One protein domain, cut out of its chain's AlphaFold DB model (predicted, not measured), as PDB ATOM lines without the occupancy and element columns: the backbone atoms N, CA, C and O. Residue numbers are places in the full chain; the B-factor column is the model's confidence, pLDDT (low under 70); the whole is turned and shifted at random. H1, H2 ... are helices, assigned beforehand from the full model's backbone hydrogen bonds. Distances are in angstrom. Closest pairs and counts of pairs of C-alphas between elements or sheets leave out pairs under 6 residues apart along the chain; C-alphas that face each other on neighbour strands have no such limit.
ATOM      1  N   VAL A 477      34.726  83.312  -6.610       88.62
ATOM      2  CA  VAL A 477      34.088  83.787  -7.857       88.62
ATOM      3  C   VAL A 477      33.217  82.706  -8.506       88.62
ATOM      4  O   VAL A 477      32.066  82.974  -8.847       88.62
ATOM      5  N   TYR A 478      33.720  81.472  -8.608       87.94
ATOM      6  CA  TYR A 478      32.977  80.363  -9.216       87.94
ATOM      7  C   TYR A 478      31.727  79.956  -8.422       87.94
ATOM      8  O   TYR A 478      30.797  79.424  -9.015       87.94
ATOM      9  N   PHE A 479      31.660  80.226  -7.112       90.00
ATOM     10  CA  PHE A 479      30.467  79.937  -6.308       90.00
ATOM     11  C   PHE A 479      29.372  80.991  -6.501       90.00
ATOM     12  O   PHE A 479      28.198  80.656  -6.651       90.00
ATOM     13  N   ARG A 480      29.747  82.277  -6.556       90.75
ATOM     14  CA  ARG A 480      28.810  83.356  -6.912       90.75
ATOM     15  C   ARG A 480      28.209  83.140  -8.298       90.75
ATOM     16  O   ARG A 480      27.013  83.343  -8.484       90.75
ATOM     17  N   GLU A 481      29.036  82.702  -9.239       91.12
ATOM     18  CA  GLU A 481      28.632  82.410 -10.612       91.12
ATOM     19  C   GLU A 481      27.772  81.130 -10.695       91.12
ATOM     20  O   GLU A 481      26.745  81.131 -11.367       91.12
ATOM     21  N   LEU A 482      28.088  80.094  -9.906       91.38
ATOM     22  CA  LEU A 482      27.250  78.898  -9.716       91.38
ATOM     23  C   LEU A 482      25.842  79.256  -9.213       91.38
ATOM     24  O   LEU A 482      24.856  78.907  -9.860       91.38
ATOM     25  N   LEU A 483      25.736  80.015  -8.114       91.62
ATOM     26  CA  LEU A 483      24.443  80.471  -7.587       91.62
ATOM     27  C   LEU A 483      23.679  81.369  -8.573       91.62
ATOM     28  O   LEU A 483      22.447  81.375  -8.567       91.62
ATOM     29  N   ALA A 484      24.378  82.138  -9.414       91.25
ATOM     30  CA  ALA A 484      23.739  82.938 -10.454       91.25
ATOM     31  C   ALA A 484      23.106  82.048 -11.537       91.25
ATOM     32  O   ALA A 484      21.937  82.249 -11.867       91.25
ATOM     33  N   LEU A 485      23.819  81.027 -12.030       91.19
ATOM     34  CA  LEU A 485      23.266  80.083 -13.008       91.19
ATOM     35  C   LEU A 485      22.126  79.235 -12.429       91.19
ATOM     36  O   LEU A 485      21.115  79.059 -13.106       91.19
ATOM     37  N   GLU A 486      22.239  78.757 -11.185       92.88
ATOM     38  CA  GLU A 486      21.160  78.007 -10.521       92.88
ATOM     39  C   GLU A 486      19.880  78.859 -10.418       92.88
ATOM     40  O   GLU A 486      18.804  78.406 -10.812       92.88
ATOM     41  N   ARG A 487      19.986  80.137 -10.020       91.88
ATOM     42  CA  ARG A 487      18.841  81.070 -10.006       91.88
ATOM     43  C   ARG A 487      18.291  81.367 -11.405       91.88
ATOM     44  O   ARG A 487      17.074  81.419 -11.571       91.88
ATOM     45  N   GLU A 488      19.143  81.553 -12.414       90.38
ATOM     46  CA  GLU A 488      18.700  81.807 -13.795       90.38
ATOM     47  C   GLU A 488      17.974  80.601 -14.418       90.38
ATOM     48  O   GLU A 488      17.027  80.790 -15.188       90.38
ATOM     49  N   LEU A 489      18.360  79.373 -14.052       90.19
ATOM     50  CA  LEU A 489      17.656  78.140 -14.415       90.19
ATOM     51  C   LEU A 489      16.294  78.041 -13.711       90.19
ATOM     52  O   LEU A 489      15.270  77.862 -14.370       90.19
ATOM     53  N   LEU A 490      16.254  78.212 -12.385       92.12
ATOM     54  CA  LEU A 490      15.019  78.094 -11.596       92.12
ATOM     55  C   LEU A 490      13.963  79.147 -11.978       92.12
ATOM     56  O   LEU A 490      12.765  78.859 -11.985       92.12
ATOM     57  N   ARG A 491      14.393  80.347 -12.384       90.06
ATOM     58  CA  ARG A 491      13.516  81.440 -12.848       90.06
ATOM     59  C   ARG A 491      13.057  81.320 -14.302       90.06
ATOM     60  O   ARG A 491      12.238  82.126 -14.748       90.06
ATOM     61  N   GLY A 492      13.607  80.375 -15.066       85.44
ATOM     62  CA  GLY A 492      13.432  80.329 -16.519       85.44
ATOM     63  C   GLY A 492      14.016  81.543 -17.245       85.44
ATOM     64  O   GLY A 492      13.634  81.836 -18.379       85.44
ATOM     65  N   GLU A 493      14.945  82.273 -16.619       83.12
ATOM     66  CA  GLU A 493      15.729  83.286 -17.328       83.12
ATOM     67  C   GLU A 493      16.601  82.609 -18.389       83.12
ATOM     68  O   GLU A 493      16.679  83.114 -19.506       83.12
ATOM     69  N   ALA A 494      17.147  81.426 -18.082       71.00
ATOM     70  CA  ALA A 494      17.849  80.568 -19.031       71.00
ATOM     71  C   ALA A 494      16.983  80.233 -20.260       71.00
ATOM     72  O   ALA A 494      17.427  80.477 -21.376       71.00
ATOM     73  N   GLU A 495      15.735  79.773 -20.081       70.38
ATOM     74  CA  GLU A 495      14.788  79.470 -21.178       70.38
ATOM     75  C   GLU A 495      14.596  80.670 -22.116       70.38
ATOM     76  O   GLU A 495      14.756  80.565 -23.333       70.38
ATOM     77  N   ARG A 496      14.320  81.845 -21.533       69.69
ATOM     78  CA  ARG A 496      14.146  83.119 -22.255       69.69
ATOM     79  C   ARG A 496      15.444  83.582 -22.939       69.69
ATOM     80  O   ARG A 496      15.389  84.377 -23.875       69.69
ATOM     81  N   ARG A 497      16.596  83.080 -22.480       62.59
ATOM     82  CA  ARG A 497      17.961  83.348 -22.959       62.59
ATOM     83  C   ARG A 497      18.566  82.211 -23.798       62.59
ATOM     84  O   ARG A 497      19.727  82.332 -24.175       62.59
ATOM     85  N   ILE A 498      17.821  81.162 -24.183       52.59
ATOM     86  CA  ILE A 498      18.344  80.053 -25.025       52.59
ATOM     87  C   ILE A 498      18.895  80.551 -26.381       52.59
ATOM     88  O   ILE A 498      19.786  79.930 -26.958       52.59
ATOM     89  N   GLY A 499      18.412  81.699 -26.874       51.66
ATOM     90  CA  GLY A 499      18.940  82.381 -28.063       51.66
ATOM     91  C   GLY A 499      20.160  83.289 -27.830       51.66
ATOM     92  O   GLY A 499      20.625  83.909 -28.781       51.66
ATOM     93  N   THR A 500      20.670  83.409 -26.600       55.31
ATOM     94  CA  THR A 500      21.850  84.226 -26.267       55.31
ATOM     95  C   THR A 500      23.013  83.350 -25.813       55.31
ATOM     96  O   THR A 500      22.920  82.637 -24.816       55.31
ATOM     97  N   GLU A 501      24.143  83.452 -26.516       63.44
ATOM     98  CA  GLU A 501      25.370  82.676 -26.264       63.44
ATOM     99  C   GLU A 501      25.923  82.847 -24.835       63.44
ATOM    100  O   GLU A 501      26.667  82.001 -24.342       63.44
ATOM    101  N   THR A 502      25.554  83.936 -24.155       77.69
ATOM    102  CA  THR A 502      26.056  84.327 -22.833       77.69
ATOM    103  C   THR A 502      25.757  83.311 -21.734       77.69
ATOM    104  O   THR A 502      26.646  83.041 -20.933       77.69
ATOM    105  N   PHE A 503      24.554  82.727 -21.681       82.44
ATOM    106  CA  PHE A 503      24.219  81.740 -20.645       82.44
ATOM    107  C   PHE A 503      24.969  80.419 -20.867       82.44
ATOM    108  O   PHE A 503      25.641  79.928 -19.962       82.44
ATOM    109  N   ALA A 504      24.919  79.875 -22.089       79.31
ATOM    110  CA  ALA A 504      25.593  78.619 -22.428       79.31
ATOM    111  C   ALA A 504      27.112  78.706 -22.197       79.31
ATOM    112  O   ALA A 504      27.693  77.812 -21.587       79.31
ATOM    113  N   LYS A 505      27.732  79.827 -22.587       84.06
ATOM    114  CA  LYS A 505      29.158  80.097 -22.373       84.06
ATOM    115  C   LYS A 505      29.542  80.215 -20.896       84.06
ATOM    116  O   LYS A 505      30.625  79.781 -20.522       84.06
ATOM    117  N   ARG A 506      28.675  80.774 -20.045       88.25
ATOM    118  CA  ARG A 506      28.898  80.822 -18.588       88.25
ATOM    119  C   ARG A 506      28.819  79.427 -17.968       88.25
ATOM    120  O   ARG A 506      29.700  79.054 -17.198       88.25
ATOM    121  N   LEU A 507      27.836  78.618 -18.371       86.88
ATOM    122  CA  LEU A 507      27.728  77.220 -17.945       86.88
ATOM    123  C   LEU A 507      28.935  76.386 -18.411       86.88
ATOM    124  O   LEU A 507      29.497  75.634 -17.617       86.88
ATOM    125  N   GLU A 508      29.396  76.576 -19.650       86.69
ATOM    126  CA  GLU A 508      30.642  75.990 -20.163       86.69
ATOM    127  C   GLU A 508      31.863  76.417 -19.334       86.69
ATOM    128  O   GLU A 508      32.680  75.573 -18.972       86.69
ATOM    129  N   GLN A 509      31.968  77.697 -18.962       89.00
ATOM    130  CA  GLN A 509      33.060  78.212 -18.131       89.00
ATOM    131  C   GLN A 509      33.078  77.607 -16.718       89.00
ATOM    132  O   GLN A 509      34.158  77.239 -16.251       89.00
ATOM    133  N   ILE A 510      31.926  77.445 -16.050       89.38
ATOM    134  CA  ILE A 510      31.888  76.739 -14.756       89.38
ATOM    135  C   ILE A 510      32.247  75.264 -14.942       89.38
ATOM    136  O   ILE A 510      33.097  74.763 -14.214       89.38
ATOM    137  N   LEU A 511      31.652  74.565 -15.913       87.75
ATOM    138  CA  LEU A 511      31.910  73.133 -16.113       87.75
ATOM    139  C   LEU A 511      33.381  72.859 -16.465       87.75
ATOM    140  O   LEU A 511      33.958  71.910 -15.942       87.75
ATOM    141  N   ALA A 512      34.024  73.714 -17.265       86.81
ATOM    142  CA  ALA A 512      35.460  73.633 -17.522       86.81
ATOM    143  C   ALA A 512      36.296  73.861 -16.245       86.81
ATOM    144  O   ALA A 512      37.252  73.126 -16.003       86.81
ATOM    145  N   ALA A 513      35.923  74.827 -15.399       87.88
ATOM    146  CA  ALA A 513      36.603  75.072 -14.125       87.88
ATOM    147  C   ALA A 513      36.427  73.906 -13.133       87.88
ATOM    148  O   ALA A 513      37.399  73.492 -12.510       87.88
ATOM    149  N   VAL A 514      35.225  73.331 -13.039       85.06
ATOM    150  CA  VAL A 514      34.891  72.139 -12.234       85.06
ATOM    151  C   VAL A 514      35.704  70.912 -12.656       85.06
ATOM    152  O   VAL A 514      36.152  70.131 -11.819       85.06
ATOM    153  N   VAL A 515      35.942  70.756 -13.958       84.44
ATOM    154  CA  VAL A 515      36.711  69.638 -14.522       84.44
ATOM    155  C   VAL A 515      38.226  69.790 -14.313       84.44
ATOM    156  O   VAL A 515      38.922  68.786 -14.164       84.44
ATOM    157  N   VAL A 516      38.745  71.023 -14.283       84.75
ATOM    158  CA  VAL A 516      40.185  71.324 -14.127       84.75
ATOM    159  C   VAL A 516      40.586  71.586 -12.662       84.75
ATOM    160  O   VAL A 516      41.774  71.566 -12.332       84.75
ATOM    161  N   ALA A 517      39.627  71.821 -11.763       84.50
ATOM    162  CA  ALA A 517      39.895  72.117 -10.357       84.50
ATOM    163  C   ALA A 517      40.559  70.934  -9.607       84.50
ATOM    164  O   ALA A 517      40.236  69.773  -9.870       84.50
ATOM    165  N   PRO A 518      41.467  71.192  -8.639       79.62
ATOM    166  CA  PRO A 518      42.202  70.131  -7.951       79.62
ATOM    167  C   PRO A 518      41.299  69.135  -7.218       79.62
ATOM    168  O   PRO A 518      40.352  69.523  -6.525       79.62
ATOM    169  N   SER A 519      41.651  67.851  -7.288       68.81
ATOM    170  CA  SER A 519      41.017  66.783  -6.510       68.81
ATOM    171  C   SER A 519      41.151  67.054  -5.008       68.81
ATOM    172  O   SER A 519      42.263  67.064  -4.480       68.81
ATOM    173  N   GLY A 520      40.022  67.273  -4.330       66.12
ATOM    174  CA  GLY A 520      39.960  67.692  -2.922       66.12
ATOM    175  C   GLY A 520      39.464  69.130  -2.718       66.12
ATOM    176  O   GLY A 520      39.056  69.471  -1.613       66.12
ATOM    177  N   SER A 521      39.416  69.953  -3.771       75.44
ATOM    178  CA  SER A 521      38.615  71.185  -3.763       75.44
ATOM    179  C   SER A 521      37.125  70.858  -3.922       75.44
ATOM    180  O   SER A 521      36.778  69.884  -4.590       75.44
ATOM    181  N   TRP A 522      36.233  71.681  -3.356       77.12
ATOM    182  CA  TRP A 522      34.784  71.498  -3.537       77.12
ATOM    183  C   TRP A 522      34.361  71.690  -5.002       77.12
ATOM    184  O   TRP A 522      33.468  70.997  -5.485       77.12
ATOM    185  N   LEU A 523      35.037  72.594  -5.723       79.62
ATOM    186  CA  LEU A 523      34.782  72.865  -7.138       79.62
ATOM    187  C   LEU A 523      35.171  71.668  -8.019       79.62
ATOM    188  O   LEU A 523      34.509  71.416  -9.015       79.62
ATOM    189  N   GLY A 524      36.204  70.912  -7.633       77.44
ATOM    190  CA  GLY A 524      36.665  69.713  -8.336       77.44
ATOM    191  C   GLY A 524      35.793  68.468  -8.148       77.44
ATOM    192  O   GLY A 524      36.164  67.399  -8.641       77.44
ATOM    193  N   ASP A 525      34.660  68.548  -7.435       80.69
ATOM    194  CA  ASP A 525      33.783  67.388  -7.299       80.69
ATOM    195  C   ASP A 525      32.974  67.137  -8.579       80.69
ATOM    196  O   ASP A 525      32.120  67.917  -9.002       80.69
ATOM    197  N   ARG A 526      33.196  65.961  -9.158       83.81
ATOM    198  CA  ARG A 526      32.441  65.385 -10.273       83.81
ATOM    199  C   ARG A 526      30.922  65.326 -10.010       83.81
ATOM    200  O   ARG A 526      30.151  65.299 -10.967       83.81
ATOM    201  N   SER A 527      30.456  65.322  -8.755       84.56
ATOM    202  CA  SER A 527      29.027  65.486  -8.453       84.56
ATOM    203  C   SER A 527      28.503  66.855  -8.894       84.56
ATOM    204  O   SER A 527      27.403  66.923  -9.423       84.56
ATOM    205  N   LEU A 528      29.279  67.935  -8.745       87.19
ATOM    206  CA  LEU A 528      28.883  69.287  -9.152       87.19
ATOM    207  C   LEU A 528      28.755  69.408 -10.680       87.19
ATOM    208  O   LEU A 528      27.802  70.012 -11.171       87.19
ATOM    209  N   PHE A 529      29.656  68.756 -11.426       89.62
ATOM    210  CA  PHE A 529      29.571  68.621 -12.888       89.62
ATOM    211  C   PHE A 529      28.228  68.005 -13.311       89.62
ATOM    212  O   PHE A 529      27.483  68.595 -14.094       89.62
ATOM    213  N   TRP A 530      27.881  66.846 -12.742       89.69
ATOM    214  CA  TRP A 530      26.616  66.178 -13.047       89.69
ATOM    215  C   TRP A 530      25.393  66.946 -12.525       89.69
ATOM    216  O   TRP A 530      24.384  66.999 -13.225       89.69
ATOM    217  N   ARG A 531      25.483  67.593 -11.354       90.94
ATOM    218  CA  ARG A 531      24.399  68.390 -10.755       90.94
ATOM    219  C   ARG A 531      23.954  69.510 -11.690       90.94
ATOM    220  O   ARG A 531      22.770  69.608 -12.001       90.94
ATOM    221  N   LEU A 532      24.911  70.287 -12.200       90.31
ATOM    222  CA  LEU A 532      24.671  71.362 -13.166       90.31
ATOM    223  C   LEU A 532      24.038  70.858 -14.469       90.31
ATOM    224  O   LEU A 532      23.091  71.463 -14.970       90.31
ATOM    225  N   ILE A 533      24.533  69.742 -15.009       88.69
ATOM    226  CA  ILE A 533      24.032  69.156 -16.261       88.69
ATOM    227  C   ILE A 533      22.589  68.655 -16.112       88.69
ATOM    228  O   ILE A 533      21.744  68.928 -16.968       88.69
ATOM    229  N   VAL A 534      22.289  67.945 -15.022       88.44
ATOM    230  CA  VAL A 534      20.954  67.390 -14.768       88.44
ATOM    231  C   VAL A 534      19.958  68.510 -14.430       88.44
ATOM    232  O   VAL A 534      18.861  68.524 -14.988       88.44
ATOM    233  N   LEU A 535      20.352  69.507 -13.627       90.94
ATOM    234  CA  LEU A 535      19.528  70.691 -13.338       90.94
ATOM    235  C   LEU A 535      19.226  71.501 -14.610       90.94
ATOM    236  O   LEU A 535      18.077  71.879 -14.835       90.94
ATOM    237  N   HIS A 536      20.220  71.712 -15.483       88.31
ATOM    238  CA  HIS A 536      20.006  72.348 -16.786       88.31
ATOM    239  C   HIS A 536      18.952  71.602 -17.610       88.31
ATOM    240  O   HIS A 536      18.016  72.217 -18.128       88.31
ATOM    241  N   GLY A 537      19.094  70.280 -17.741       83.88
ATOM    242  CA  GLY A 537      18.186  69.458 -18.537       83.88
ATOM    243  C   GLY A 537      16.762  69.413 -17.977       83.88
ATOM    244  O   GLY A 537      15.811  69.465 -18.757       83.88
ATOM    245  N   PHE A 538      16.590  69.393 -16.650       85.25
ATOM    246  CA  PHE A 538      15.267  69.489 -16.024       85.25
ATOM    247  C   PHE A 538      14.603  70.850 -16.250       85.25
ATOM    248  O   PHE A 538      13.440  70.894 -16.657       85.25
ATOM    249  N   CYS A 539      15.327  71.952 -16.026       86.31
ATOM    250  CA  CYS A 539      14.756  73.293 -16.146       86.31
ATOM    251  C   CYS A 539      14.446  73.668 -17.604       86.31
ATOM    252  O   CYS A 539      13.370  74.186 -17.893       86.31
ATOM    253  N   THR A 540      15.350  73.364 -18.542       80.56
ATOM    254  CA  THR A 540      15.170  73.695 -19.971       80.56
ATOM    255  C   THR A 540      14.368  72.657 -20.762       80.56
ATOM    256  O   THR A 540      13.825  72.977 -21.818       80.56
ATOM    257  N   GLY A 541      14.297  71.406 -20.292       75.12
ATOM    258  CA  GLY A 541      13.707  70.290 -21.037       75.12
ATOM    259  C   GLY A 541      14.493  69.868 -22.288       75.12
ATOM    260  O   GLY A 541      13.903  69.242 -23.168       75.12
ATOM    261  N   SER A 542      15.778  70.231 -22.384       72.75
ATOM    262  CA  SER A 542      16.637  70.084 -23.567       72.75
ATOM    263  C   SER A 542      17.979  69.412 -23.227       72.75
ATOM    264  O   SER A 542      18.591  69.691 -22.193       72.75
ATOM    265  N   ASP A 543      18.443  68.537 -24.125       70.19
ATOM    266  CA  ASP A 543      19.767  67.904 -24.130       70.19
ATOM    267  C   ASP A 543      20.695  68.498 -25.208       70.19
ATOM    268  O   ASP A 543      21.862  68.111 -25.288       70.19
ATOM    269  N   ASP A 544      20.244  69.531 -25.937       69.94
ATOM    270  CA  ASP A 544      21.035  70.312 -26.898       69.94
ATOM    271  C   ASP A 544      22.379  70.769 -26.316       69.94
ATOM    272  O   ASP A 544      23.368  70.883 -27.036       69.94
ATOM    273  N   PHE A 545      22.431  71.060 -25.012       73.06
ATOM    274  CA  PHE A 545      23.670  71.445 -24.339       73.06
ATOM    275  C   PHE A 545      24.740  70.342 -24.438       73.06
ATOM    276  O   PHE A 545      25.911  70.656 -24.641       73.06
ATOM    277  N   LEU A 546      24.341  69.070 -24.365       70.94
ATOM    278  CA  LEU A 546      25.229  67.912 -24.490       70.94
ATOM    279  C   LEU A 546      25.739  67.747 -25.927       70.94
ATOM    280  O   LEU A 546      26.927  67.505 -26.132       70.94
ATOM    281  N   GLU A 547      24.855  67.908 -26.919       73.31
ATOM    282  CA  GLU A 547      25.228  67.805 -28.337       73.31
ATOM    283  C   GLU A 547      26.125  68.972 -28.786       73.31
ATOM    284  O   GLU A 547      27.068  68.771 -29.554       73.31
ATOM    285  N   ARG A 548      25.873  70.190 -28.287       75.19
ATOM    286  CA  ARG A 548      26.631  71.401 -28.652       75.19
ATOM    287  C   ARG A 548      28.014  71.470 -27.993       75.19
ATOM    288  O   ARG A 548      28.953  71.915 -28.645       75.19
ATOM    289  N   HIS A 549      28.167  71.007 -26.749       75.25
ATOM    290  CA  HIS A 549      29.411  71.142 -25.967       75.25
ATOM    291  C   HIS A 549      30.126  69.795 -25.766       75.25
ATOM    292  O   HIS A 549      30.578  69.450 -24.672       75.25
ATOM    293  N   THR A 550      30.267  69.015 -26.842       77.38
ATOM    294  CA  THR A 550      31.044  67.756 -26.846       77.38
ATOM    295  C   THR A 550      32.512  67.947 -26.429       77.38
ATOM    296  O   THR A 550      33.127  67.020 -25.899       77.38
ATOM    297  N   SER A 551      33.044  69.166 -26.574       77.50
ATOM    298  CA  SER A 551      34.304  69.645 -25.989       77.50
ATOM    299  C   SER A 551      34.390  69.397 -24.478       77.50
ATOM    300  O   SER A 551      35.353  68.786 -24.018       77.50
ATOM    301  N   LEU A 552      33.374  69.802 -23.706       80.06
ATOM    302  CA  LEU A 552      33.332  69.614 -22.249       80.06
ATOM    303  C   LEU A 552      33.387  68.136 -21.871       80.06
ATOM    304  O   LEU A 552      34.118  67.766 -20.957       80.06
ATOM    305  N   PHE A 553      32.665  67.280 -22.597       80.38
ATOM    306  CA  PHE A 553      32.689  65.836 -22.359       80.38
ATOM    307  C   PHE A 553      34.035  65.198 -22.698       80.38
ATOM    308  O   PHE A 553      34.427  64.241 -22.032       80.38
ATOM    309  N   HIS A 554      34.776  65.735 -23.670       80.62
ATOM    310  CA  HIS A 554      36.144  65.299 -23.933       80.62
ATOM    311  C   HIS A 554      37.089  65.683 -22.783       80.62
ATOM    312  O   HIS A 554      37.779  64.812 -22.258       80.62
ATOM    313  N   ILE A 555      37.060  66.941 -22.325       80.94
ATOM    314  CA  ILE A 555      37.892  67.407 -21.199       80.94
ATOM    315  C   ILE A 555      37.534  66.627 -19.920       80.94
ATOM    316  O   ILE A 555      38.417  66.097 -19.248       80.94
ATOM    317  N   ALA A 556      36.241  66.449 -19.626       83.38
ATOM    318  CA  ALA A 556      35.772  65.667 -18.484       83.38
ATOM    319  C   ALA A 556      36.204  64.191 -18.570       83.38
ATOM    320  O   ALA A 556      36.577  63.599 -17.557       83.38
ATOM    321  N   ALA A 557      36.213  63.589 -19.765       85.31
ATOM    322  CA  ALA A 557      36.705  62.226 -19.971       85.31
ATOM    323  C   ALA A 557      38.226  62.101 -19.773       85.31
ATOM    324  O   ALA A 557      38.684  61.052 -19.316       85.31
ATOM    325  N   CYS A 558      38.995  63.154 -20.065       82.69
ATOM    326  CA  CYS A 558      40.426  63.225 -19.764       82.69
ATOM    327  C   CYS A 558      40.703  63.380 -18.258       82.69
ATOM    328  O   CYS A 558      41.599  62.717 -17.744       82.69
ATOM    329  N   CYS A 559      39.937  64.213 -17.544       80.88
ATOM    330  CA  CYS A 559      40.187  64.523 -16.129       80.88
ATOM    331  C   CYS A 559      39.570  63.512 -15.144       80.88
ATOM    332  O   CYS A 559      40.204  63.160 -14.154       80.88
ATOM    333  N   TYR A 560      38.354  63.014 -15.403       82.69
ATOM    334  CA  TYR A 560      37.661  62.055 -14.524       82.69
ATOM    335  C   TYR A 560      37.782  60.588 -14.975       82.69
ATOM    336  O   TYR A 560      37.424  59.683 -14.215       82.69
ATOM    337  N   GLY A 561      38.269  60.348 -16.197       87.12
ATOM    338  CA  GLY A 561      38.346  59.035 -16.834       87.12
ATOM    339  C   GLY A 561      37.065  58.660 -17.590       87.12
ATOM    340  O   GLY A 561      35.964  58.653 -17.035       87.12
ATOM    341  N   ILE A 562      37.208  58.295 -18.869       86.56
ATOM    342  CA  ILE A 562      36.076  58.021 -19.768       86.56
ATOM    343  C   ILE A 562      35.147  56.908 -19.261       86.56
ATOM    344  O   ILE A 562      33.928  57.049 -19.333       86.56
ATOM    345  N   ASP A 563      35.690  55.822 -18.710       87.50
ATOM    346  CA  ASP A 563      34.882  54.691 -18.242       87.50
ATOM    347  C   ASP A 563      34.142  54.992 -16.936       87.50
ATOM    348  O   ASP A 563      33.037  54.488 -16.721       87.50
ATOM    349  N   ARG A 564      34.679  55.910 -16.124       85.69
ATOM    350  CA  ARG A 564      34.002  56.440 -14.939       85.69
ATOM    351  C   ARG A 564      32.795  57.289 -15.339       85.69
ATOM    352  O   ARG A 564      31.698  57.020 -14.858       85.69
ATOM    353  N   LEU A 565      32.953  58.211 -16.296       86.94
ATOM    354  CA  LEU A 565      31.822  58.973 -16.850       86.94
ATOM    355  C   LEU A 565      30.801  58.089 -17.577       86.94
ATOM    356  O   LEU A 565      29.603  58.339 -17.483       86.94
ATOM    357  N   ARG A 566      31.238  57.027 -18.267       86.62
ATOM    358  CA  ARG A 566      30.332  56.020 -18.853       86.62
ATOM    359  C   ARG A 566      29.576  55.218 -17.797       86.62
ATOM    360  O   ARG A 566      28.524  54.671 -18.117       86.62
ATOM    361  N   SER A 567      30.112  55.071 -16.585       88.44
ATOM    362  CA  SER A 567      29.399  54.451 -15.463       88.44
ATOM    363  C   SER A 567      28.369  55.413 -14.888       88.44
ATOM    364  O   SER A 567      27.194  55.069 -14.835       88.44
ATOM    365  N   ASP A 568      28.786  56.644 -14.596       89.06
ATOM    366  CA  ASP A 568      27.910  57.710 -14.106       89.06
ATOM    367  C   ASP A 568      26.715  57.946 -15.036       89.06
ATOM    368  O   ASP A 568      25.567  57.929 -14.608       89.06
ATOM    369  N   TRP A 569      26.972  58.093 -16.339       86.44
ATOM    370  CA  TRP A 569      25.929  58.304 -17.340       86.44
ATOM    371  C   TRP A 569      24.939  57.135 -17.423       86.44
ATOM    372  O   TRP A 569      23.751  57.358 -17.648       86.44
ATOM    373  N   ARG A 570      25.396  55.891 -17.224       85.00
ATOM    374  CA  ARG A 570      24.494  54.731 -17.143       85.00
ATOM    375  C   ARG A 570      23.626  54.808 -15.894       85.00
ATOM    376  O   ARG A 570      22.412  54.735 -16.034       85.00
ATOM    377  N   ALA A 571      24.207  55.082 -14.728       84.62
ATOM    378  CA  ALA A 571      23.452  55.254 -13.488       84.62
ATOM    379  C   ALA A 571      22.423  56.402 -13.576       84.62
ATOM    380  O   ALA A 571      21.275  56.226 -13.179       84.62
ATOM    381  N   LEU A 572      22.761  57.541 -14.197       83.31
ATOM    382  CA  LEU A 572      21.822  58.650 -14.451       83.31
ATOM    383  C   LEU A 572      20.687  58.304 -15.436       83.31
ATOM    384  O   LEU A 572      19.640  58.951 -15.424       83.31
ATOM    385  N   VAL A 573      20.877  57.312 -16.309       80.44
ATOM    386  CA  VAL A 573      19.841  56.814 -17.230       80.44
ATOM    387  C   VAL A 573      19.003  55.707 -16.581       80.44
ATOM    388  O   VAL A 573      17.791  55.666 -16.781       80.44
ATOM    389  N   GLU A 574      19.624  54.834 -15.787       78.31
ATOM    390  CA  GLU A 574      18.988  53.723 -15.066       78.31
ATOM    391  C   GLU A 574      18.135  54.218 -13.884       78.31
ATOM    392  O   GLU A 574      17.058  53.680 -13.638       78.31
ATOM    393  N   SER A 575      18.548  55.312 -13.235       73.69
ATOM    394  CA  SER A 575      17.763  56.072 -12.242       73.69
ATOM    395  C   SER A 575      16.699  56.997 -12.851       73.69
ATOM    396  O   SER A 575      16.077  57.777 -12.142       73.69
ATOM    397  N   ASP A 576      16.474  56.950 -14.163       73.00
ATOM    398  CA  ASP A 576      15.513  57.780 -14.903       73.00
ATOM    399  C   ASP A 576      15.807  59.299 -14.969       73.00
ATOM    400  O   ASP A 576      15.239  59.956 -15.842       73.00
ATOM    401  N   LEU A 577      16.723  59.865 -14.159       74.44
ATOM    402  CA  LEU A 577      17.068  61.306 -14.133       74.44
ATOM    403  C   LEU A 577      17.291  61.898 -15.535       74.44
ATOM    404  O   LEU A 577      16.649  62.868 -15.934       74.44
ATOM    405  N   VAL A 578      18.173  61.273 -16.317       71.19
ATOM    406  CA  VAL A 578      18.479  61.668 -17.702       71.19
ATOM    407  C   VAL A 578      17.497  61.046 -18.705       71.19
ATOM    408  O   VAL A 578      17.337  61.537 -19.828       71.19
ATOM    409  N   ALA A 579      16.765  60.001 -18.313       62.22
ATOM    410  CA  ALA A 579      15.729  59.411 -19.155       62.22
ATOM    411  C   ALA A 579      14.506  60.330 -19.307       62.22
ATOM    412  O   ALA A 579      13.923  60.365 -20.387       62.22
ATOM    413  N   GLN A 580      14.128  61.111 -18.287       59.28
ATOM    414  CA  GLN A 580      13.047  62.102 -18.405       59.28
ATOM    415  C   GLN A 580      13.393  63.177 -19.449       59.28
ATOM    416  O   GLN A 580      12.628  63.393 -20.393       59.28
ATOM    417  N   ILE A 581      14.598  63.753 -19.346       60.03
ATOM    418  CA  ILE A 581      15.146  64.751 -20.280       60.03
ATOM    419  C   ILE A 581      15.145  64.185 -21.714       60.03
ATOM    420  O   ILE A 581      14.477  64.711 -22.605       60.03
ATOM    421  N   THR A 582      15.797  63.037 -21.928       59.88
ATOM    422  CA  THR A 582      15.941  62.423 -23.264       59.88
ATOM    423  C   THR A 582      14.643  61.825 -23.838       59.88
ATOM    424  O   THR A 582      14.565  61.577 -25.046       59.88
ATOM    425  N   ARG A 583      13.592  61.596 -23.030       58.09
ATOM    426  CA  ARG A 583      12.248  61.204 -23.514       58.09
ATOM    427  C   ARG A 583      11.454  62.395 -24.036       58.09
ATOM    428  O   ARG A 583      10.879  62.286 -25.119       58.09
ATOM    429  N   LYS A 584      11.455  63.521 -23.311       52.31
ATOM    430  CA  LYS A 584      10.734  64.755 -23.680       52.31
ATOM    431  C   LYS A 584      11.079  65.205 -25.108       52.31
ATOM    432  O   LYS A 584      10.204  65.570 -25.892       52.31
ATOM    433  N   ILE A 585      12.352  65.055 -25.463       49.50
ATOM    434  CA  ILE A 585      12.971  65.481 -26.725       49.50
ATOM    435  C   ILE A 585      12.675  64.519 -27.886       49.50
ATOM    436  O   ILE A 585      12.557  64.937 -29.035       49.50
ATOM    437  N   ARG A 586      12.433  63.229 -27.606       49.28
ATOM    438  CA  ARG A 586      12.042  62.230 -28.623       49.28
ATOM    439  C   ARG A 586      10.608  62.390 -29.139       49.28
ATOM    440  O   ARG A 586      10.157  61.571 -29.938       49.28
ATOM    441  N   GLY A 587       9.883  63.420 -28.697       46.91
ATOM    442  CA  GLY A 587       8.563  63.773 -29.221       46.91
ATOM    443  C   GLY A 587       7.454  62.774 -28.882       46.91
ATOM    444  O   GLY A 587       6.368  62.863 -29.455       46.91
ATOM    445  N   THR A 588       7.685  61.844 -27.949       43.69
ATOM    446  CA  THR A 588       6.697  60.858 -27.480       43.69
ATOM    447  C   THR A 588       5.663  61.505 -26.555       43.69
ATOM    448  O   THR A 588       5.578  61.188 -25.370       43.69
ATOM    449  N   ARG A 589       4.886  62.445 -27.099       42.66
ATOM    450  CA  ARG A 589       3.735  63.057 -26.427       42.66
ATOM    451  C   ARG A 589       2.609  62.035 -26.216       42.66
ATOM    452  O   ARG A 589       2.483  61.072 -26.967       42.66
TER     453      ARG A 589
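This is residues 477 to 589 of the 808 residues of an uncharacterized protein of Cyanidiococcus yangmingshanensis (UniProt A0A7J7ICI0). A compact body of helices is built round H4, which runs through the core, with H1 and H3 on one side of it and H7 and H8 on the other; H6 runs beside H3, and the short H2 and H5 lie in the turns of the chain. H1, H4 and H7 make a loose row, H7 being near H4 without touching it. The printed part has 113 residues, with eight named helices, H1 to H8 in order, and no named strand: the class is all helix, the packing mostly aligned. It is compact, with a radius of gyration of the C-alphas of 13.9 A and a rounded outline of 42 by 31 by 21 A.

H1, residues 477 to 490, touches H3, residues 501 to 516, at a steep tilt of 49 degrees, opposite ways; the closest C-alphas, of Tyr 478 and Ile 510, are 6.7 A apart. The hub is H4, residues 526 to 540, touching four helices. With residues 486 to 490 alone H1 touches H4, the closest C-alphas being Leu 489 and Cys 539, 5.9 A. H2, residues 493 to 496, only just touches H4, with 3 pairs of C-alphas within 8 A, the closest those of Glu 495 and Thr 540, 5.9 A. H3 and H4 form a helical hairpin, at a shallow tilt of 19 degrees, with the C-alphas of Leu 511 and Phe 529 closest at 6.0 A. H5, residues 544 to 548, touches no helix but is near H4. H6, residues 550 to 560, touches H3 at a shallow tilt of 17 degrees, the same way, closest at the C-alphas of Val 515 and Ala 556, 5.7 A. H7, residues 562 to 574, touches H6 only at the corner, closest at the C-alphas of Ala 557 and Leu 565, 6.6 A. H8, residues 577 to 585, touches H4 at a shallow tilt of 33 degrees, only just short of steep, closest at the C-alphas of Gly 537 and Ile 581, 5.9 A. H7 and H8 only just touch, only at the corner, with 3 pairs of C-alphas within 8 A, the closest those of Val 573 and Ala 579, 5.2 A. In H1, H3, H4, H5, H6 and H7 every O i to N i+4 pair is within hydrogen-bond range, in H8 3 of 5; H2 is too short for such a pair.

H1 begins at C-alpha 477, (34.088, 83.787, -7.857), and is 20.2 A long; H3 is 22.3 A, H4 21.5 A, H7 18.2 A and H6 15.1 A. H8 ends at C-alpha 585, (12.971, 65.481, -26.725).

The C-alphas farthest apart, of Gly 520 and Arg 589, are 43.4 A apart. The printed part has no cut and no long link. Mean pLDDT of the printed part is 79.0; residues 496 to 501, 519 to 520, 544 and 579 to 589 are under 70.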